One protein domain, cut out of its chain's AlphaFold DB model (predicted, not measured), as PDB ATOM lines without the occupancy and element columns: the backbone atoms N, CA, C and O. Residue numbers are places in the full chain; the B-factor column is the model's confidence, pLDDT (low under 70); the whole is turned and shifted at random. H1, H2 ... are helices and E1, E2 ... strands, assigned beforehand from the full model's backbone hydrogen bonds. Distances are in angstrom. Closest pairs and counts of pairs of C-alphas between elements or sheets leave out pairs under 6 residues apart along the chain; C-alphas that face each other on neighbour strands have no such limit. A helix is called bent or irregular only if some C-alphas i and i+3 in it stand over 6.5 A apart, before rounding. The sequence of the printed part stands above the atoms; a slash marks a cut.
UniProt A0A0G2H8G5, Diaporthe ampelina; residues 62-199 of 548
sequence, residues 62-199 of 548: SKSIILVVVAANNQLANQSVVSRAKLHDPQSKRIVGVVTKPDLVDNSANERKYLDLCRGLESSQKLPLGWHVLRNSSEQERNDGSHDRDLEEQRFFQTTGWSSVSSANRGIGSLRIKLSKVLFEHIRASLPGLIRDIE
ATOM      1  N   SER A  62     123.989 124.381 122.370       87.06
ATOM      2  CA  SER A  62     123.277 125.274 121.447       87.06
ATOM      3  C   SER A  62     121.751 125.169 121.560       87.06
ATOM      4  O   SER A  62     121.045 126.140 121.274       87.06
ATOM      5  N   LYS A  63     121.260 124.013 122.026       86.94
ATOM      6  CA  LYS A  63     119.841 123.687 122.234       86.94
ATOM      7  C   LYS A  63     119.289 124.195 123.581       86.94
ATOM      8  O   LYS A  63     118.137 123.922 123.918       86.94
ATOM      9  N   SER A  64     120.104 124.895 124.377       89.69
ATOM     10  CA  SER A  64     119.729 125.445 125.685       89.69
ATOM     11  C   SER A  64     119.485 126.954 125.615       89.69
ATOM     12  O   SER A  64     120.297 127.698 125.061       89.69
ATOM     13  N   ILE A  65     118.390 127.429 126.214       91.88
ATOM     14  CA  ILE A  65     118.100 128.862 126.364       91.88
ATOM     15  C   ILE A  65     118.807 129.379 127.618       91.88
ATOM     16  O   ILE A  65     118.641 128.830 128.706       91.88
ATOM     17  N   ILE A  66     119.556 130.473 127.483       92.19
ATOM     18  CA  ILE A  66     120.292 131.081 128.592       92.19
ATOM     19  C   ILE A  66     119.418 132.155 129.238       92.19
ATOM     20  O   ILE A  66     119.114 133.182 128.627       92.19
ATOM     21  N   LEU A  67     119.038 131.940 130.497       91.81
ATOM     22  CA  LEU A  67     118.337 132.934 131.307       91.81
ATOM     23  C   LEU A  67     119.346 133.703 132.167       91.81
ATOM     24  O   LEU A  67     119.899 133.161 133.121       91.81
ATOM     25  N   VAL A  68     119.590 134.970 131.837       90.06
ATOM     26  CA  VAL A  68     120.534 135.819 132.576       90.06
ATOM     27  C   VAL A  68     119.775 136.664 133.586       90.06
ATOM     28  O   VAL A  68     119.012 137.551 133.207       90.06
ATOM     29  N   VAL A  69     120.009 136.414 134.873       89.12
ATOM     30  CA  VAL A  69     119.385 137.159 135.973       89.12
ATOM     31  C   VAL A  69     120.361 138.205 136.508       89.12
ATOM     32  O   VAL A  69     121.458 137.868 136.948       89.12
ATOM     33  N   VAL A  70     119.958 139.476 136.496       88.06
ATOM     34  CA  VAL A  70     120.727 140.613 137.025       88.06
ATOM     35  C   VAL A  70     119.924 141.349 138.090       88.06
ATOM     36  O   VAL A  70     118.709 141.496 137.983       88.06
ATOM     37  N   ALA A  71     120.599 141.827 139.132       86.88
ATOM     38  CA  ALA A  71     119.971 142.625 140.179       86.88
ATOM     39  C   ALA A  71     120.117 144.120 139.869       86.88
ATOM     40  O   ALA A  71     121.230 144.585 139.612       86.88
ATOM     41  N   ALA A  72     119.015 144.870 139.937       85.50
ATOM     42  CA  ALA A  72     118.985 146.296 139.614       85.50
ATOM     43  C   ALA A  72     119.852 147.143 140.567       85.50
ATOM     44  O   ALA A  72     120.322 148.220 140.198       85.50
ATOM     45  N   ASN A  73     120.084 146.667 141.795       83.25
ATOM     46  CA  ASN A  73     120.876 147.371 142.807       83.25
ATOM     47  C   ASN A  73     122.384 147.414 142.501       83.25
ATOM     48  O   ASN A  73     123.100 148.227 143.081       83.25
ATOM     49  N   ASN A  74     122.871 146.563 141.595       80.50
ATOM     50  CA  ASN A  74     124.264 146.544 141.168       80.50
ATOM     51  C   ASN A  74     124.402 147.177 139.780       80.50
ATOM     52  O   ASN A  74     123.477 147.150 138.969       80.50
ATOM     53  N   GLN A  75     125.571 147.727 139.471       73.81
ATOM     54  CA  GLN A  75     125.841 148.281 138.149       73.81
ATOM     55  C   GLN A  75     125.886 147.169 137.094       73.81
ATOM     56  O   GLN A  75     126.509 146.129 137.306       73.81
ATOM     57  N   LEU A  76     125.288 147.423 135.927       70.00
ATOM     58  CA  LEU A  76     125.260 146.478 134.804       70.00
ATOM     59  C   LEU A  76     126.672 146.058 134.351       70.00
ATOM     60  O   LEU A  76     126.885 144.905 133.992       70.00
ATOM     61  N   ALA A  77     127.649 146.968 134.433       65.75
ATOM     62  CA  ALA A  77     129.051 146.703 134.095       65.75
ATOM     63  C   ALA A  77     129.726 145.665 135.016       65.75
ATOM     64  O   ALA A  77     130.677 145.010 134.602       65.75
ATOM     65  N   ASN A  78     129.213 145.478 136.236       66.81
ATOM     66  CA  ASN A  78     129.763 144.538 137.217       66.81
ATOM     67  C   ASN A  78     129.136 143.133 137.111       66.81
ATOM     68  O   ASN A  78     129.485 142.241 137.884       66.81
ATOM     69  N   GLN A  79     128.196 142.917 136.182       70.00
ATOM     70  CA  GLN A  79     127.478 141.650 136.014       70.00
ATOM     71  C   GLN A  79     128.209 140.739 135.013       70.00
ATOM     72  O   GLN A  79     127.908 140.725 133.818       70.00
ATOM     73  N   SER A  80     129.156 139.931 135.499       75.31
ATOM     74  CA  SER A  80     129.962 139.023 134.658       75.31
ATOM     75  C   SER A  80     129.150 137.941 133.932       75.31
ATOM     76  O   SER A  80     129.595 137.420 132.909       75.31
ATOM     77  N   VAL A  81     127.935 137.645 134.408       80.94
ATOM     78  CA  VAL A  81     127.020 136.659 133.810       80.94
ATOM     79  C   VAL A  81     126.634 137.034 132.378       80.94
ATOM     80  O   VAL A  81     126.575 136.163 131.514       80.94
ATOM     81  N   VAL A  82     126.426 138.326 132.098       82.00
ATOM     82  CA  VAL A  82     126.052 138.806 130.756       82.00
ATOM     83  C   VAL A  82     127.206 138.600 129.774       82.00
ATOM     84  O   VAL A  82     127.003 138.087 128.674       82.00
ATOM     85  N   SER A  83     128.429 138.950 130.182       83.56
ATOM     86  CA  SER A  83     129.632 138.764 129.364       83.56
ATOM     87  C   SER A  83     129.924 137.284 129.107       83.56
ATOM     88  O   SER A  83     130.248 136.916 127.981       83.56
ATOM     89  N   ARG A  84     129.750 136.419 130.119       86.44
ATOM     90  CA  ARG A  84     129.931 134.966 129.974       86.44
ATOM     91  C   ARG A  84     128.875 134.340 129.064       86.44
ATOM     92  O   ARG A  84     129.217 133.523 128.218       86.44
ATOM     93  N   ALA A  85     127.615 134.762 129.170       86.88
ATOM     94  CA  ALA A  85     126.559 134.306 128.268       86.88
ATOM     95  C   ALA A  85     126.849 134.703 126.809       86.88
ATOM     96  O   ALA A  85     126.701 133.883 125.906       86.88
ATOM     97  N   LYS A  86     127.336 135.930 126.577       86.38
ATOM     98  CA  LYS A  86     127.732 136.408 125.241       86.38
ATOM     99  C   LYS A  86     128.956 135.695 124.661       86.38
ATOM    100  O   LYS A  86     129.084 135.645 123.443       86.38
ATOM    101  N   LEU A  87     129.833 135.130 125.495       88.69
ATOM    102  CA  LEU A  87     130.946 134.297 125.027       88.69
ATOM    103  C   LEU A  87     130.438 133.027 124.323       88.69
ATOM    104  O   LEU A  87     130.981 132.636 123.295       88.69
ATOM    105  N   HIS A  88     129.369 132.424 124.856       89.06
ATOM    106  CA  HIS A  88     128.760 131.187 124.343       89.06
ATOM    107  C   HIS A  88     127.618 131.424 123.338       89.06
ATOM    108  O   HIS A  88     127.200 130.502 122.633       89.06
ATOM    109  N   ASP A  89     127.091 132.647 123.253       89.06
ATOM    110  CA  ASP A  89     126.153 133.084 122.212       89.06
ATOM    111  C   ASP A  89     126.419 134.548 121.798       89.06
ATOM    112  O   ASP A  89     125.735 135.473 122.257       89.06
ATOM    113  N   PRO A  90     127.392 134.784 120.894       87.75
ATOM    114  CA  PRO A  90     127.763 136.131 120.455       87.75
ATOM    115  C   PRO A  90     126.622 136.896 119.774       87.75
ATOM    116  O   PRO A  90     126.575 138.123 119.826       87.75
ATOM    117  N   GLN A  91     125.681 136.182 119.146       86.12
ATOM    118  CA  GLN A  91     124.518 136.776 118.482       86.12
ATOM    119  C   GLN A  91     123.345 137.009 119.445       86.12
ATOM    120  O   GLN A  91     122.352 137.624 119.057       86.12
ATOM    121  N   SER A  92     123.455 136.536 120.693       87.31
ATOM    122  CA  SER A  92     122.439 136.656 121.744       87.31
ATOM    123  C   SER A  92     121.054 136.118 121.341       87.31
ATOM    124  O   SER A  92     120.036 136.525 121.901       87.31
ATOM    125  N   LYS A  93     120.988 135.200 120.370       88.00
ATOM    126  CA  LYS A  93     119.741 134.648 119.813       88.00
ATOM    127  C   LYS A  93     118.919 133.873 120.841       88.00
ATOM    128  O   LYS A  93     117.698 133.826 120.723       88.00
ATOM    129  N   ARG A  94     119.581 133.264 121.827       90.50
ATOM    130  CA  ARG A  94     118.974 132.379 122.838       90.50
ATOM    131  C   ARG A  94     119.156 132.900 124.264       90.50
ATOM    132  O   ARG A  94     119.035 132.129 125.210       90.50
ATOM    133  N   ILE A  95     119.442 134.196 124.427       91.62
ATOM    134  CA  ILE A  95     119.625 134.839 125.734       91.62
ATOM    135  C   ILE A  95     118.379 135.651 126.102       91.62
ATOM    136  O   ILE A  95     118.005 136.587 125.394       91.62
ATOM    137  N   VAL A  96     117.767 135.329 127.244       91.56
ATOM    138  CA  VAL A  96     116.685 136.110 127.863       91.56
ATOM    139  C   VAL A  96     117.237 136.831 129.087       91.56
ATOM    140  O   VAL A  96     117.793 136.199 129.983       91.56
ATOM    141  N   GLY A  97     117.079 138.153 129.137       91.25
ATOM    142  CA  GLY A  97     117.521 138.961 130.271       91.25
ATOM    143  C   GLY A  97     116.412 139.152 131.300       91.25
ATOM    144  O   GLY A  97     115.277 139.461 130.940       91.25
ATOM    145  N   VAL A  98     116.730 139.011 132.582       91.88
ATOM    146  CA  VAL A  98     115.795 139.200 133.695       91.88
ATOM    147  C   VAL A  98     116.395 140.141 134.730       91.88
ATOM    148  O   VAL A  98     117.459 139.869 135.277       91.88
ATOM    149  N   VAL A  99     115.696 141.230 135.028       90.25
ATOM    150  CA  VAL A  99     116.059 142.210 136.051       90.25
ATOM    151  C   VAL A  99     115.244 141.939 137.313       90.25
ATOM    152  O   VAL A  99     114.013 141.922 137.273       90.25
ATOM    153  N   THR A 100     115.926 141.734 138.437       89.62
ATOM    154  CA  THR A 100     115.325 141.524 139.761       89.62
ATOM    155  C   THR A 100     115.724 142.625 140.742       89.62
ATOM    156  O   THR A 100     116.644 143.401 140.480       89.62
ATOM    157  N   LYS A 101     115.050 142.674 141.895       86.81
ATOM    158  CA  LYS A 101     115.213 143.692 142.947       86.81
ATOM    159  C   LYS A 101     115.068 145.151 142.455       86.81
ATOM    160  O   LYS A 101     115.917 145.978 142.795       86.81
ATOM    161  N   PRO A 102     114.057 145.482 141.620       85.19
ATOM    162  CA  PRO A 102     113.847 146.851 141.139       85.19
ATOM    163  C   PRO A 102     113.436 147.824 142.257       85.19
ATOM    164  O   PRO A 102     113.605 149.027 142.117       85.19
ATOM    165  N   ASP A 103     112.925 147.302 143.369       83.38
ATOM    166  CA  ASP A 103     112.494 148.010 144.577       83.38
ATOM    167  C   ASP A 103     113.644 148.671 145.350       83.38
ATOM    168  O   ASP A 103     113.452 149.705 145.979       83.38
ATOM    169  N   LEU A 104     114.858 148.123 145.259       82.88
ATOM    170  CA  LEU A 104     116.036 148.655 145.957       82.88
ATOM    171  C   LEU A 104     116.657 149.880 145.269       82.88
ATOM    172  O   LEU A 104     117.726 150.346 145.665       82.88
ATOM    173  N   VAL A 105     116.047 150.348 144.183       76.31
ATOM    174  CA  VAL A 105     116.649 151.282 143.234       76.31
ATOM    175  C   VAL A 105     115.643 152.382 142.934       76.31
ATOM    176  O   VAL A 105     115.210 152.539 141.802       76.31
ATOM    177  N   ASP A 106     115.258 153.127 143.967       70.44
ATOM    178  CA  ASP A 106     114.303 154.229 143.850       70.44
ATOM    179  C   ASP A 106     115.028 155.542 143.505       70.44
ATOM    180  O   ASP A 106     115.931 155.981 144.224       70.44
ATOM    181  N   ASN A 107     114.675 156.147 142.369       67.75
ATOM    182  CA  ASN A 107     115.156 157.439 141.871       67.75
ATOM    183  C   ASN A 107     116.677 157.558 141.658       67.75
ATOM    184  O   ASN A 107     117.232 158.660 141.577       67.75
ATOM    185  N   SER A 108     117.382 156.435 141.511       74.94
ATOM    186  CA  SER A 108     118.834 156.434 141.311       74.94
ATOM    187  C   SER A 108     119.236 156.480 139.828       74.94
ATOM    188  O   SER A 108     118.484 156.106 138.926       74.94
ATOM    189  N   ALA A 109     120.483 156.874 139.550       76.75
ATOM    190  CA  ALA A 109     121.047 156.810 138.198       76.75
ATOM    191  C   ALA A 109     121.080 155.377 137.624       76.75
ATOM    192  O   ALA A 109     121.064 155.203 136.404       76.75
ATOM    193  N   ASN A 110     121.105 154.352 138.484       78.44
ATOM    194  CA  ASN A 110     121.034 152.954 138.065       78.44
ATOM    195  C   ASN A 110     119.625 152.579 137.588       78.44
ATOM    196  O   ASN A 110     119.510 151.856 136.603       78.44
ATOM    197  N   GLU A 111     118.571 153.111 138.217       81.62
ATOM    198  CA  GLU A 111     117.180 152.865 137.806       81.62
ATOM    199  C   GLU A 111     116.970 153.277 136.349       81.62
ATOM    200  O   GLU A 111     116.514 152.482 135.531       81.62
ATOM    201  N   ARG A 112     117.405 154.495 135.995       81.69
ATOM    202  CA  ARG A 112     117.292 155.033 134.630       81.69
ATOM    203  C   ARG A 112     117.998 154.141 133.609       81.69
ATOM    204  O   ARG A 112     117.408 153.806 132.591       81.69
ATOM    205  N   LYS A 113     119.210 153.672 133.926       82.50
ATOM    206  CA  LYS A 113     119.964 152.752 133.057       82.50
ATOM    207  C   LYS A 113     119.235 151.425 132.836       82.50
ATOM    208  O   LYS A 113     119.181 150.941 131.710       82.50
ATOM    209  N   TYR A 114     118.668 150.826 133.884       83.88
ATOM    210  CA  TYR A 114     117.914 149.577 133.735       83.88
ATOM    211  C   TYR A 114     116.561 149.782 133.039       83.88
ATOM    212  O   TYR A 114     116.127 148.900 132.296       83.88
ATOM    213  N   LEU A 115     115.915 150.939 133.209       83.69
ATOM    214  CA  LEU A 115     114.720 151.313 132.449       83.69
ATOM    215  C   LEU A 115     115.034 151.442 130.953       83.69
ATOM    216  O   LEU A 115     114.313 150.877 130.130       83.69
ATOM    217  N   ASP A 116     116.133 152.108 130.597       83.94
ATOM    218  CA  ASP A 116     116.584 152.248 129.209       83.94
ATOM    219  C   ASP A 116     116.980 150.892 128.595       83.94
ATOM    220  O   ASP A 116     116.640 150.602 127.441       83.94
ATOM    221  N   LEU A 117     117.594 150.008 129.389       84.38
ATOM    222  CA  LEU A 117     117.884 148.621 129.015       84.38
ATOM    223  C   LEU A 117     116.599 147.829 128.715       84.38
ATOM    224  O   LEU A 117     116.506 147.161 127.684       84.38
ATOM    225  N   CYS A 118     115.583 147.936 129.576       82.94
ATOM    226  CA  CYS A 118     114.307 147.233 129.412       82.94
ATOM    227  C   CYS A 118     113.455 147.776 128.259       82.94
ATOM    228  O   CYS A 118     112.670 147.034 127.667       82.94
ATOM    229  N   ARG A 119     113.633 149.052 127.900       80.50
ATOM    230  CA  ARG A 119     113.034 149.669 126.706       80.50
ATOM    231  C   ARG A 119     113.795 149.349 125.416       80.50
ATOM    232  O   ARG A 119     113.294 149.640 124.334       80.50
ATOM    233  N   GLY A 120     114.980 148.742 125.513       75.12
ATOM    234  CA  GLY A 120     115.821 148.413 124.361       75.12
ATOM    235  C   GLY A 120     116.518 149.624 123.732       75.12
ATOM    236  O   GLY A 120     116.905 149.549 122.566       75.12
ATOM    237  N   LEU A 121     116.664 150.720 124.485       72.31
ATOM    238  CA  LEU A 121     117.361 151.943 124.066       72.31
ATOM    239  C   LEU A 121     118.888 151.814 124.218       72.31
ATOM    240  O   LEU A 121     119.649 152.481 123.519       72.31
ATOM    241  N   GLU A 122     119.344 150.905 125.083       69.62
ATOM    242  CA  GLU A 122     120.759 150.607 125.302       69.62
ATOM    243  C   GLU A 122     121.301 149.664 124.208       69.62
ATOM    244  O   GLU A 122     121.091 148.447 124.231       69.62
ATOM    245  N   SER A 123     122.025 150.223 123.233       63.34
ATOM    246  CA  SER A 123     122.527 149.469 122.069       63.34
ATOM    247  C   SER A 123     123.635 148.465 122.423       63.34
ATOM    248  O   SER A 123     123.784 147.447 121.749       63.34
ATOM    249  N   SER A 124     124.387 148.714 123.499       65.00
ATOM    250  CA  SER A 124     125.531 147.895 123.929       65.00
ATOM    251  C   SER A 124     125.129 146.515 124.492       65.00
ATOM    252  O   SER A 124     125.899 145.549 124.434       65.00
ATOM    253  N   GLN A 125     123.904 146.388 125.013       70.12
ATOM    254  CA  GLN A 125     123.399 145.193 125.708       70.12
ATOM    255  C   GLN A 125     122.024 144.739 125.189       70.12
ATOM    256  O   GLN A 125     121.219 144.154 125.920       70.12
ATOM    257  N   LYS A 126     121.752 144.993 123.903       76.50
ATOM    258  CA  LYS A 126     120.499 144.603 123.256       76.50
ATOM    259  C   LYS A 126     120.404 143.082 123.107       76.50
ATOM    260  O   LYS A 126     121.258 142.458 122.484       76.50
ATOM    261  N   LEU A 127     119.329 142.508 123.647       84.12
ATOM    262  CA  LEU A 127     118.983 141.093 123.501       84.12
ATOM    263  C   LEU A 127     117.778 140.954 122.552       84.12
ATOM    264  O   LEU A 127     116.761 141.605 122.800       84.12
ATOM    265  N   PRO A 128     117.840 140.110 121.506       84.38
ATOM    266  CA  PRO A 128     116.710 139.804 120.624       84.38
ATOM    267  C   PRO A 128     115.436 139.356 121.356       84.38
ATOM    268  O   PRO A 128     114.340 139.766 120.985       84.38
ATOM    269  N   LEU A 129     115.573 138.564 122.426       85.56
ATOM    270  CA  LEU A 129     114.447 138.103 123.255       85.56
ATOM    271  C   LEU A 129     114.024 139.134 124.327       85.56
ATOM    272  O   LEU A 129     113.004 138.972 125.007       85.56
ATOM    273  N   GLY A 130     114.780 140.228 124.450       87.75
ATOM    274  CA  GLY A 130     114.516 141.354 125.338       87.75
ATOM    275  C   GLY A 130     114.828 141.102 126.815       87.75
ATOM    276  O   GLY A 130     115.172 139.996 127.238       87.75
ATOM    277  N   TRP A 131     114.673 142.169 127.596       89.88
ATOM    278  CA  TRP A 131     114.795 142.166 129.051       89.88
ATOM    279  C   TRP A 131     113.412 142.138 129.706       89.88
ATOM    280  O   TRP A 131     112.459 142.709 129.175       89.88
ATOM    281  N   HIS A 132     113.304 141.461 130.846       91.56
ATOM    282  CA  HIS A 132     112.078 141.334 131.629       91.56
ATOM    283  C   HIS A 132     112.315 141.775 133.066       91.56
ATOM    284  O   HIS A 132     113.308 141.369 133.659       91.56
ATOM    285  N   VAL A 133     111.419 142.562 133.651       91.12
ATOM    286  CA  VAL A 133     111.561 143.039 135.037       91.12
ATOM    287  C   VAL A 133     110.607 142.287 135.952       91.12
ATOM    288  O   VAL A 133     109.432 142.125 135.623       91.12
ATOM    289  N   LEU A 134     111.094 141.845 137.110       90.44
ATOM    290  CA  LEU A 134     110.283 141.191 138.136       90.44
ATOM    291  C   LEU A 134     110.618 141.710 139.534       90.44
ATOM    292  O   LEU A 134     111.780 141.997 139.837       90.44
ATOM    293  N   ARG A 135     109.602 141.779 140.397       87.31
ATOM    294  CA  ARG A 135     109.780 142.053 141.826       87.31
ATOM    295  C   ARG A 135     109.590 140.749 142.590       87.31
ATOM    296  O   ARG A 135     108.577 140.074 142.463       87.31
ATOM    297  N   ASN A 136     110.584 140.403 143.397       84.56
ATOM    298  CA  ASN A 136     110.496 139.278 144.321       84.56
ATOM    299  C   ASN A 136     110.125 139.790 145.717       84.56
ATOM    300  O   ASN A 136     110.474 140.919 146.051       84.56
ATOM    301  N   SER A 137     109.485 138.949 146.536       79.69
ATOM    302  CA  SER A 137     109.238 139.266 147.948       79.69
ATOM    303  C   SER A 137     110.551 139.464 148.700       79.69
ATOM    304  O   SER A 137     111.479 138.655 148.536       79.69
ATOM    305  N   SER A 138     110.603 140.493 149.541       76.56
ATOM    306  CA  SER A 138     111.720 140.729 150.455       76.56
ATOM    307  C   SER A 138     111.790 139.646 151.543       76.56
ATOM    308  O   SER A 138     110.837 138.900 151.772       76.56
ATOM    309  N   GLU A 139     112.931 139.520 152.225       70.94
ATOM    310  CA  GLU A 139     113.075 138.558 153.332       70.94
ATOM    311  C   GLU A 139     112.123 138.864 154.499       70.94
ATOM    312  O   GLU A 139     111.676 137.946 155.181       70.94
ATOM    313  N   GLN A 140     111.770 140.137 154.689       66.50
ATOM    314  CA  GLN A 140     110.820 140.580 155.710       66.50
ATOM    315  C   GLN A 140     109.379 140.213 155.330       66.50
ATOM    316  O   GLN A 140     108.652 139.668 156.154       66.50
ATOM    317  N   GLU A 141     109.001 140.420 154.066       69.69
ATOM    318  CA  GLU A 141     107.679 140.071 153.518       69.69
ATOM    319  C   GLU A 141     107.435 138.554 153.485       69.69
ATOM    320  O   GLU A 141     106.312 138.101 153.667       69.69
ATOM    321  N   ARG A 142     108.481 137.740 153.283       64.31
ATOM    322  CA  ARG A 142     108.367 136.268 153.270       64.31
ATOM    323  C   ARG A 142     108.017 135.661 154.628       64.31
ATOM    324  O   ARG A 142     107.486 134.555 154.663       64.31
ATOM    325  N   ASN A 143     108.349 136.353 155.715       65.69
ATOM    326  CA  ASN A 143     108.036 135.907 157.073       65.69
ATOM    327  C   ASN A 143     106.608 136.287 157.492       65.69
ATOM    328  O   ASN A 143     106.128 135.798 158.514       65.69
ATOM    329  N   ASP A 144     105.932 137.126 156.705       67.31
ATOM    330  CA  ASP A 144     104.542 137.505 156.913       67.31
ATOM    331  C   ASP A 144     103.619 136.588 156.091       67.31
ATOM    332  O   ASP A 144     103.525 136.670 154.866       67.31
ATOM    333  N   GLY A 145     102.945 135.656 156.767       59.16
ATOM    334  CA  GLY A 145     102.122 134.617 156.136       59.16
ATOM    335  C   GLY A 145     100.868 135.120 155.404       59.16
ATOM    336  O   GLY A 145     100.189 134.314 154.770       59.16
ATOM    337  N   SER A 146     100.552 136.421 155.471       59.47
ATOM    338  CA  SER A 146      99.418 137.047 154.769       59.47
ATOM    339  C   SER A 146      99.797 137.722 153.438       59.47
ATOM    340  O   SER A 146      98.938 138.334 152.798       59.47
ATOM    341  N   HIS A 147     101.063 137.660 153.019       66.56
ATOM    342  CA  HIS A 147     101.564 138.444 151.891       66.56
ATOM    343  C   HIS A 147     101.256 137.803 150.521       66.56
ATOM    344  O   HIS A 147     101.859 136.796 150.137       66.56
ATOM    345  N   ASP A 148     100.396 138.433 149.712       77.69
ATOM    346  CA  ASP A 148     100.213 138.054 148.304       77.69
ATOM    347  C   ASP A 148     101.250 138.759 147.417       77.69
ATOM    348  O   ASP A 148     101.105 139.921 147.027       77.69
ATOM    349  N   ARG A 149     102.311 138.020 147.073       79.94
ATOM    350  CA  ARG A 149     103.401 138.497 146.207       79.94
ATOM    351  C   ARG A 149     102.897 139.065 144.879       79.94
ATOM    352  O   ARG A 149     103.437 140.069 144.418       79.94
ATOM    353  N   ASP A 150     101.933 138.409 144.237       82.19
ATOM    354  CA  ASP A 150     101.550 138.750 142.864       82.19
ATOM    355  C   ASP A 150     100.753 140.065 142.842       82.19
ATOM    356  O   ASP A 150     100.929 140.884 141.934       82.19
ATOM    357  N   LEU A 151      99.948 140.321 143.880       82.75
ATOM    358  CA  LEU A 151      99.274 141.606 144.086       82.75
ATOM    359  C   LEU A 151     100.266 142.738 144.400       82.75
ATOM    360  O   LEU A 151     100.157 143.832 143.837       82.75
ATOM    361  N   GLU A 152     101.252 142.485 145.261       82.44
ATOM    362  CA  GLU A 152     102.288 143.460 145.635       82.44
ATOM    363  C   GLU A 152     103.157 143.866 144.431       82.44
ATOM    364  O   GLU A 152     103.511 145.037 144.246       82.44
ATOM    365  N   GLU A 153     103.493 142.893 143.581       87.19
ATOM    366  CA  GLU A 153     104.226 143.106 142.336       87.19
ATOM    367  C   GLU A 153     103.417 143.974 141.362       87.19
ATOM    368  O   GLU A 153     103.948 144.931 140.789       87.19
ATOM    369  N   GLN A 154     102.120 143.689 141.203       83.69
ATOM    370  CA  GLN A 154     101.245 144.496 140.353       83.69
ATOM    371  C   GLN A 154     101.154 145.945 140.838       83.69
ATOM    372  O   GLN A 154     101.291 146.860 140.025       83.69
ATOM    373  N   ARG A 155     100.989 146.164 142.150       84.94
ATOM    374  CA  ARG A 155     100.975 147.510 142.744       84.94
ATOM    375  C   ARG A 155     102.287 148.249 142.489       84.94
ATOM    376  O   ARG A 155     102.267 149.400 142.061       84.94
ATOM    377  N   PHE A 156     103.427 147.584 142.671       85.19
ATOM    378  CA  PHE A 156     104.741 148.184 142.421       85.19
ATOM    379  C   PHE A 156     104.896 148.665 140.972       85.19
ATOM    380  O   PHE A 156     105.283 149.810 140.736       85.19
ATOM    381  N   PHE A 157     104.550 147.827 139.991       85.94
ATOM    382  CA  PHE A 157     104.674 148.192 138.576       85.94
ATOM    383  C   PHE A 157     103.630 149.208 138.094       85.94
ATOM    384  O   PHE A 157     103.791 149.764 137.006       85.94
ATOM    385  N   GLN A 158     102.572 149.457 138.869       83.19
ATOM    386  CA  GLN A 158     101.599 150.518 138.598       83.19
ATOM    387  C   GLN A 158     102.054 151.874 139.154       83.19
ATOM    388  O   GLN A 158     101.867 152.887 138.488       83.19
ATOM    389  N   THR A 159     102.676 151.892 140.336       74.94
ATOM    390  CA  THR A 159     102.991 153.134 141.066       74.94
ATOM    391  C   THR A 159     104.368 153.723 140.729       74.94
ATOM    392  O   THR A 159     104.585 154.917 140.913       74.94
ATOM    393  N   THR A 160     105.313 152.920 140.232       78.19
ATOM    394  CA  THR A 160     106.722 153.332 140.049       78.19
ATOM    395  C   THR A 160     107.084 153.730 138.610       78.19
ATOM    396  O   THR A 160     106.315 153.519 137.666       78.19
ATOM    397  N   GLY A 161     108.301 154.265 138.405       75.31
ATOM    398  CA  GLY A 161     108.861 154.592 137.081       75.31
ATOM    399  C   GLY A 161     108.962 153.394 136.120       75.31
ATOM    400  O   GLY A 161     108.979 153.562 134.895       75.31
ATOM    401  N   TRP A 162     108.917 152.171 136.653       81.44
ATOM    402  CA  TRP A 162     108.846 150.907 135.911       81.44
ATOM    403  C   TRP A 162     107.524 150.697 135.159       81.44
ATOM    404  O   TRP A 162     107.459 149.861 134.255       81.44
ATOM    405  N   SER A 163     106.498 151.504 135.446       80.12
ATOM    406  CA  SER A 163     105.242 151.558 134.683       80.12
ATOM    407  C   SER A 163     105.444 151.893 133.198       80.12
ATOM    408  O   SER A 163     104.618 151.543 132.353       80.12
ATOM    409  N   SER A 164     106.570 152.523 132.869       81.81
ATOM    410  CA  SER A 164     106.976 152.855 131.505       81.81
ATOM    411  C   SER A 164     107.508 151.670 130.686       81.81
ATOM    412  O   SER A 164     107.649 151.781 129.468       81.81
ATOM    413  N   VAL A 165     107.822 150.539 131.325       83.31
ATOM    414  CA  VAL A 165     108.184 149.291 130.640       83.31
ATOM    415  C   VAL A 165     106.904 148.608 130.158       83.31
ATOM    416  O   VAL A 165     105.903 148.574 130.876       83.31
ATOM    417  N   SER A 166     106.934 148.051 128.941       84.25
ATOM    418  CA  SER A 166     105.795 147.334 128.349       84.25
ATOM    419  C   SER A 166     105.241 146.265 129.295       84.25
ATOM    420  O   SER A 166     106.003 145.527 129.923       84.25
ATOM    421  N   SER A 167     103.913 146.130 129.348       83.94
ATOM    422  CA  SER A 167     103.223 145.108 130.147       83.94
ATOM    423  C   SER A 167     103.656 143.678 129.794       83.94
ATOM    424  O   SER A 167     103.635 142.802 130.654       83.94
ATOM    425  N   ALA A 168     104.118 143.450 128.559       84.81
ATOM    426  CA  ALA A 168     104.655 142.165 128.111       84.81
ATOM    427  C   ALA A 168     106.043 141.831 128.698       84.81
ATOM    428  O   ALA A 168     106.428 140.665 128.711       84.81
ATOM    429  N   ASN A 169     106.782 142.838 129.178       85.62
ATOM    430  CA  ASN A 169     108.154 142.718 129.689       85.62
ATOM    431  C   ASN A 169     108.258 143.005 131.202       85.62
ATOM    432  O   ASN A 169     109.347 143.288 131.704       85.62
ATOM    433  N   ARG A 170     107.139 142.965 131.940       88.62
ATOM    434  CA  ARG A 170     107.119 143.187 133.395       88.62
ATOM    435  C   ARG A 170     106.171 142.237 134.120       88.62
ATOM    436  O   ARG A 170     105.076 141.963 133.626       88.62
ATOM    437  N   GLY A 171     106.574 141.791 135.304       88.62
ATOM    438  CA  GLY A 171     105.782 140.942 136.194       88.62
ATOM    439  C   GLY A 171     105.913 139.440 135.928       88.62
ATOM    440  O   GLY A 171     106.289 139.006 134.836       88.62
ATOM    441  N   ILE A 172     105.580 138.620 136.922       86.56
ATOM    442  CA  ILE A 172     105.759 137.164 136.871       86.56
ATOM    443  C   ILE A 172     104.787 136.473 135.910       86.56
ATOM    444  O   ILE A 172     105.159 135.513 135.231       86.56
ATOM    445  N   GLY A 173     103.546 136.958 135.817       86.06
ATOM    446  CA  GLY A 173     102.516 136.358 134.962       86.06
ATOM    447  C   GLY A 173     102.895 136.403 133.481       86.06
ATOM    448  O   GLY A 173     102.857 135.384 132.790       86.06
ATOM    449  N   SER A 174     103.347 137.567 133.008       88.81
ATOM    450  CA  SER A 174     103.821 137.751 131.633       88.81
ATOM    451  C   SER A 174     105.129 136.991 131.373       88.81
ATOM    452  O   SER A 174     105.284 136.414 130.296       88.81
ATOM    453  N   LEU A 175     106.030 136.896 132.365       89.19
ATOM    454  CA  LEU A 175     107.274 136.126 132.253       89.19
ATOM    455  C   LEU A 175     107.000 134.644 131.980       89.19
ATOM    456  O   LEU A 175     107.633 134.060 131.103       89.19
ATOM    457  N   ARG A 176     106.039 134.036 132.688       88.12
ATOM    458  CA  ARG A 176     105.676 132.620 132.486       88.12
ATOM    459  C   ARG A 176     105.209 132.358 131.055       88.12
ATOM    460  O   ARG A 176     105.656 131.393 130.436       88.12
ATOM    461  N   ILE A 177     104.354 133.232 130.520       88.69
ATOM    462  CA  ILE A 177     103.851 133.134 129.142       88.69
ATOM    463  C   ILE A 177     105.003 133.315 128.146       88.69
ATOM    464  O   ILE A 177     105.159 132.515 127.223       88.69
ATOM    465  N   LYS A 178     105.848 134.330 128.363       89.56
ATOM    466  CA  LYS A 178     106.997 134.637 127.508       89.56
ATOM    467  C   LYS A 178     107.995 133.480 127.461       89.56
ATOM    468  O   LYS A 178     108.343 133.041 126.370       89.56
ATOM    469  N   LEU A 179     108.409 132.945 128.611       90.75
ATOM    470  CA  LEU A 179     109.341 131.814 128.680       90.75
ATOM    471  C   LEU A 179     108.762 130.556 128.032       90.75
ATOM    472  O   LEU A 179     109.477 129.873 127.307       90.75
ATOM    473  N   SER A 180     107.470 130.282 128.235       89.50
ATOM    474  CA  SER A 180     106.811 129.123 127.616       89.50
ATOM    475  C   SER A 180     106.815 129.234 126.089       89.50
ATOM    476  O   SER A 180     107.122 128.267 125.396       89.50
ATOM    477  N   LYS A 181     106.548 130.434 125.553       90.06
ATOM    478  CA  LYS A 181     106.595 130.698 124.109       90.06
ATOM    479  C   LYS A 181     108.012 130.575 123.543       90.06
ATOM    480  O   LYS A 181     108.193 129.906 122.531       90.06
ATOM    481  N   VAL A 182     109.004 131.182 124.197       90.56
ATOM    482  CA  VAL A 182     110.414 131.110 123.768       90.56
ATOM    483  C   VAL A 182     110.907 129.662 123.781       90.56
ATOM    484  O   VAL A 182     111.536 129.225 122.820       90.56
ATOM    485  N   LEU A 183     110.578 128.897 124.827       90.00
ATOM    486  CA  LEU A 183     110.915 127.478 124.914       90.00
ATOM    487  C   LEU A 183     110.277 126.679 123.772       90.00
ATOM    488  O   LEU A 183     110.963 125.901 123.115       90.00
ATOM    489  N   PHE A 184     108.993 126.904 123.494       89.44
ATOM    490  CA  PHE A 184     108.288 126.231 122.405       89.44
ATOM    491  C   PHE A 184     108.890 126.538 121.025       89.44
ATOM    492  O   PHE A 184     109.142 125.621 120.242       89.44
ATOM    493  N   GLU A 185     109.157 127.812 120.723       90.25
ATOM    494  CA  GLU A 185     109.773 128.223 119.455       90.25
ATOM    495  C   GLU A 185     111.181 127.638 119.295       90.25
ATOM    496  O   GLU A 185     111.530 127.159 118.214       90.25
ATOM    497  N   HIS A 186     111.959 127.604 120.380       89.31
ATOM    498  CA  HIS A 186     113.291 127.014 120.375       89.31
ATOM    499  C   HIS A 186     113.252 125.497 120.147       89.31
ATOM    500  O   HIS A 186     113.987 124.991 119.303       89.31
ATOM    501  N   ILE A 187     112.350 124.772 120.823       89.19
ATOM    502  CA  ILE A 187     112.152 123.331 120.597       89.19
ATOM    503  C   ILE A 187     111.776 123.077 119.136       89.19
ATOM    504  O   ILE A 187     112.373 122.219 118.492       89.19
ATOM    505  N   ARG A 188     110.833 123.848 118.580       90.94
ATOM    506  CA  ARG A 188     110.396 123.698 117.186       90.94
ATOM    507  C   ARG A 188     111.535 123.913 116.186       90.94
ATOM    508  O   ARG A 188     111.606 123.187 115.198       90.94
ATOM    509  N   ALA A 189     112.402 124.896 116.422       90.31
ATOM    510  CA  ALA A 189     113.542 125.178 115.552       90.31
ATOM    511  C   ALA A 189     114.644 124.107 115.656       90.31
ATOM    512  O   ALA A 189     115.259 123.762 114.648       90.31
ATOM    513  N   SER A 190     114.872 123.565 116.855       89.19
ATOM    514  CA  SER A 190     115.956 122.612 117.136       89.19
ATOM    515  C   SER A 190     115.586 121.145 116.870       89.19
ATOM    516  O   SER A 190     116.479 120.316 116.693       89.19
ATOM    517  N   LEU A 191     114.292 120.801 116.817       91.12
ATOM    518  CA  LEU A 191     113.818 119.416 116.691       91.12
ATOM    519  C   LEU A 191     114.286 118.703 115.405       91.12
ATOM    520  O   LEU A 191     114.768 117.578 115.524       91.12
ATOM    521  N   PRO A 192     114.227 119.305 114.197       93.56
ATOM    522  CA  PRO A 192     114.692 118.626 112.984       93.56
ATOM    523  C   PRO A 192     116.191 118.305 113.020       93.56
ATOM    524  O   PRO A 192     116.609 117.257 112.537       93.56
ATOM    525  N   GLY A 193     117.000 119.191 113.612       92.25
ATOM    526  CA  GLY A 193     118.428 118.942 113.818       92.25
ATOM    527  C   GLY A 193     118.663 117.794 114.798       92.25
ATOM    528  O   GLY A 193     119.436 116.893 114.507       92.25
ATOM    529  N   LEU A 194     117.921 117.772 115.911       91.19
ATOM    530  CA  LEU A 194     118.011 116.700 116.901       91.19
ATOM    531  C   LEU A 194     117.654 115.323 116.321       91.19
ATOM    532  O   LEU A 194     118.322 114.352 116.650       91.19
ATOM    533  N   ILE A 195     116.631 115.240 115.465       93.56
ATOM    534  CA  ILE A 195     116.261 113.983 114.794       93.56
ATOM    535  C   ILE A 195     117.436 113.470 113.954       93.56
ATOM    536  O   ILE A 195     117.834 112.322 114.114       93.56
ATOM    537  N   ARG A 196     118.048 114.341 113.141       94.94
ATOM    538  CA  ARG A 196     119.210 113.981 112.311       94.94
ATOM    539  C   ARG A 196     120.411 113.545 113.147       94.94
ATOM    540  O   ARG A 196     121.070 112.576 112.794       94.94
ATOM    541  N   ASP A 197     120.688 114.238 114.251       92.69
ATOM    542  CA  ASP A 197     121.778 113.870 115.161       92.69
ATOM    543  C   ASP A 197     121.554 112.463 115.747       92.69
ATOM    544  O   ASP A 197     122.481 111.657 115.790       92.69
ATOM    545  N   ILE A 198     120.317 112.154 116.162       95.12
ATOM    546  CA  ILE A 198     119.943 110.840 116.705       95.12
ATOM    547  C   ILE A 198     120.065 109.752 115.635       95.12
ATOM    548  O   ILE A 198     120.615 108.695 115.924       95.12
ATOM    549  N   GLU A 199     119.578 109.995 114.418       96.62
ATOM    550  CA  GLU A 199     119.664 109.041 113.304       96.62
ATOM    551  C   GLU A 199     121.118 108.744 112.920       96.62
ATOM    552  O   GLU A 199     121.480 107.581 112.748       96.62
TER     553      GLU A 199
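What this domain is: This is residues 62 to 199 of the 548 residues of a protein of Diaporthe ampelina (UniProt A0A0G2H8G5). A small three-stranded parallel sheet is the core, with helices H1 and H2 side by side with no contact between them over one face and the long arm H6a of the bent helix H6 beginning on the other, near E3. H6 then runs on past the sheet, so that its second arm H6b makes one end of the longest axis, while H2, H4, H5 and the small H3 lie toward the opposite end. The printed part has 138 residues, with six named helices and three named strands in the order E1, H1, E2, H2, E3, H3, H4, H5, H6; the sheet's order is E1, E2, E3, and the class is mostly helix. The whole is elongated, 54 by 34 by 25 A, and only just compact, close to loose, with a radius of gyration of the C-alphas of 16.7 A.

How they stand to each other: Start at the sheet, with E1, residues 66 to 71, E2, residues 95 to 100, and E3, residues 131 to 133. E1 and E2 are parallel neighbours at 24 degrees; look for N 70 and O 98 at 2.8 A, within hydrogen-bond range. E2 and E3 are parallel too, also at 24 degrees, with N 132 and O 97 at 2.8 A, within hydrogen-bond range. H1, residues 80 to 88, is on the sheet at a height of 9.2 A, over E1 and along the strands, at 13 degrees to E1 on the local plane; the closest C-alphas of the two are those of Val 68 and Val 82, 6.5 A apart. H2, residues 109 to 118, is on the same face at a height of 10.3 A, only just over E2 and E3 with 3 C-alphas on each, and only just slantwise to the strands, at 32 degrees to E2 on the local plane. Its closest C-alphas to E3 are those of Cys 118 and Trp 131, 5.1 A. E1, H1, E2 and E2, H2, E3 are strand-helix-strand units, two parallel neighbour strands with a helix between, each with a right-handed crossover. H6, residues 172 to 199, was assigned as one helix by its hydrogen bonds but is bent, with C-alphas 189 and 192 7.1 A apart; its arms H6a, residues 172 to 189, and H6b, residues 192 to 199, stand at a steep tilt of 55 degrees. H6a is on the sheet, and the whole has three layers, helices on both faces of a sheet: H1 and H2 on one face, H6a on the other; the closest C-alphas of H6a and E3 are those of His 132 and Leu 175, 7.1 A apart. H4, residues 149 to 159, is close to H6a but not clearly touching, about perpendicular at 79 degrees, with the C-alphas of Asp 150 and Ile 172 closest at 7.5 A. H5, residues 161 to 164, is close to H2 but not clearly touching, with the C-alphas of Leu 115 and Trp 162 closest at 6.8 A. H3, residues 139 to 142, is apart from H4. Every O i to N i+4 pair is within hydrogen-bond range in H2, H4, H6a and H6b, 4 of 5 in H1, and H3 and H5 are too short for such a pair.

Where its parts are: Find C-alpha 66 at (120.292, 131.081, 128.592), where E1 begins its 16.4 A; E2 is 16.1 A long and E3 6.9 A. H1 is 13.0 A long, H2 14.6 A and H4 15.5 A, while H3 and H5 have four residues each. H6a begins at C-alpha 172, (105.759, 137.164, 136.871), and runs 25.7 A; H6b, 10.8 A long, ends at C-alpha 199, (119.664, 109.041, 113.304).

The domain as a whole: The two C-alphas farthest apart are those of Asn 107 and Glu 199, 56.4 A. The printed part has no cut, and its long link is H2 to E3, residues 119 to 130. The mean pLDDT of the printed part is 83.3; look for values under 70 at residues 77 to 78, 107, 122 to 124 and 140 to 147.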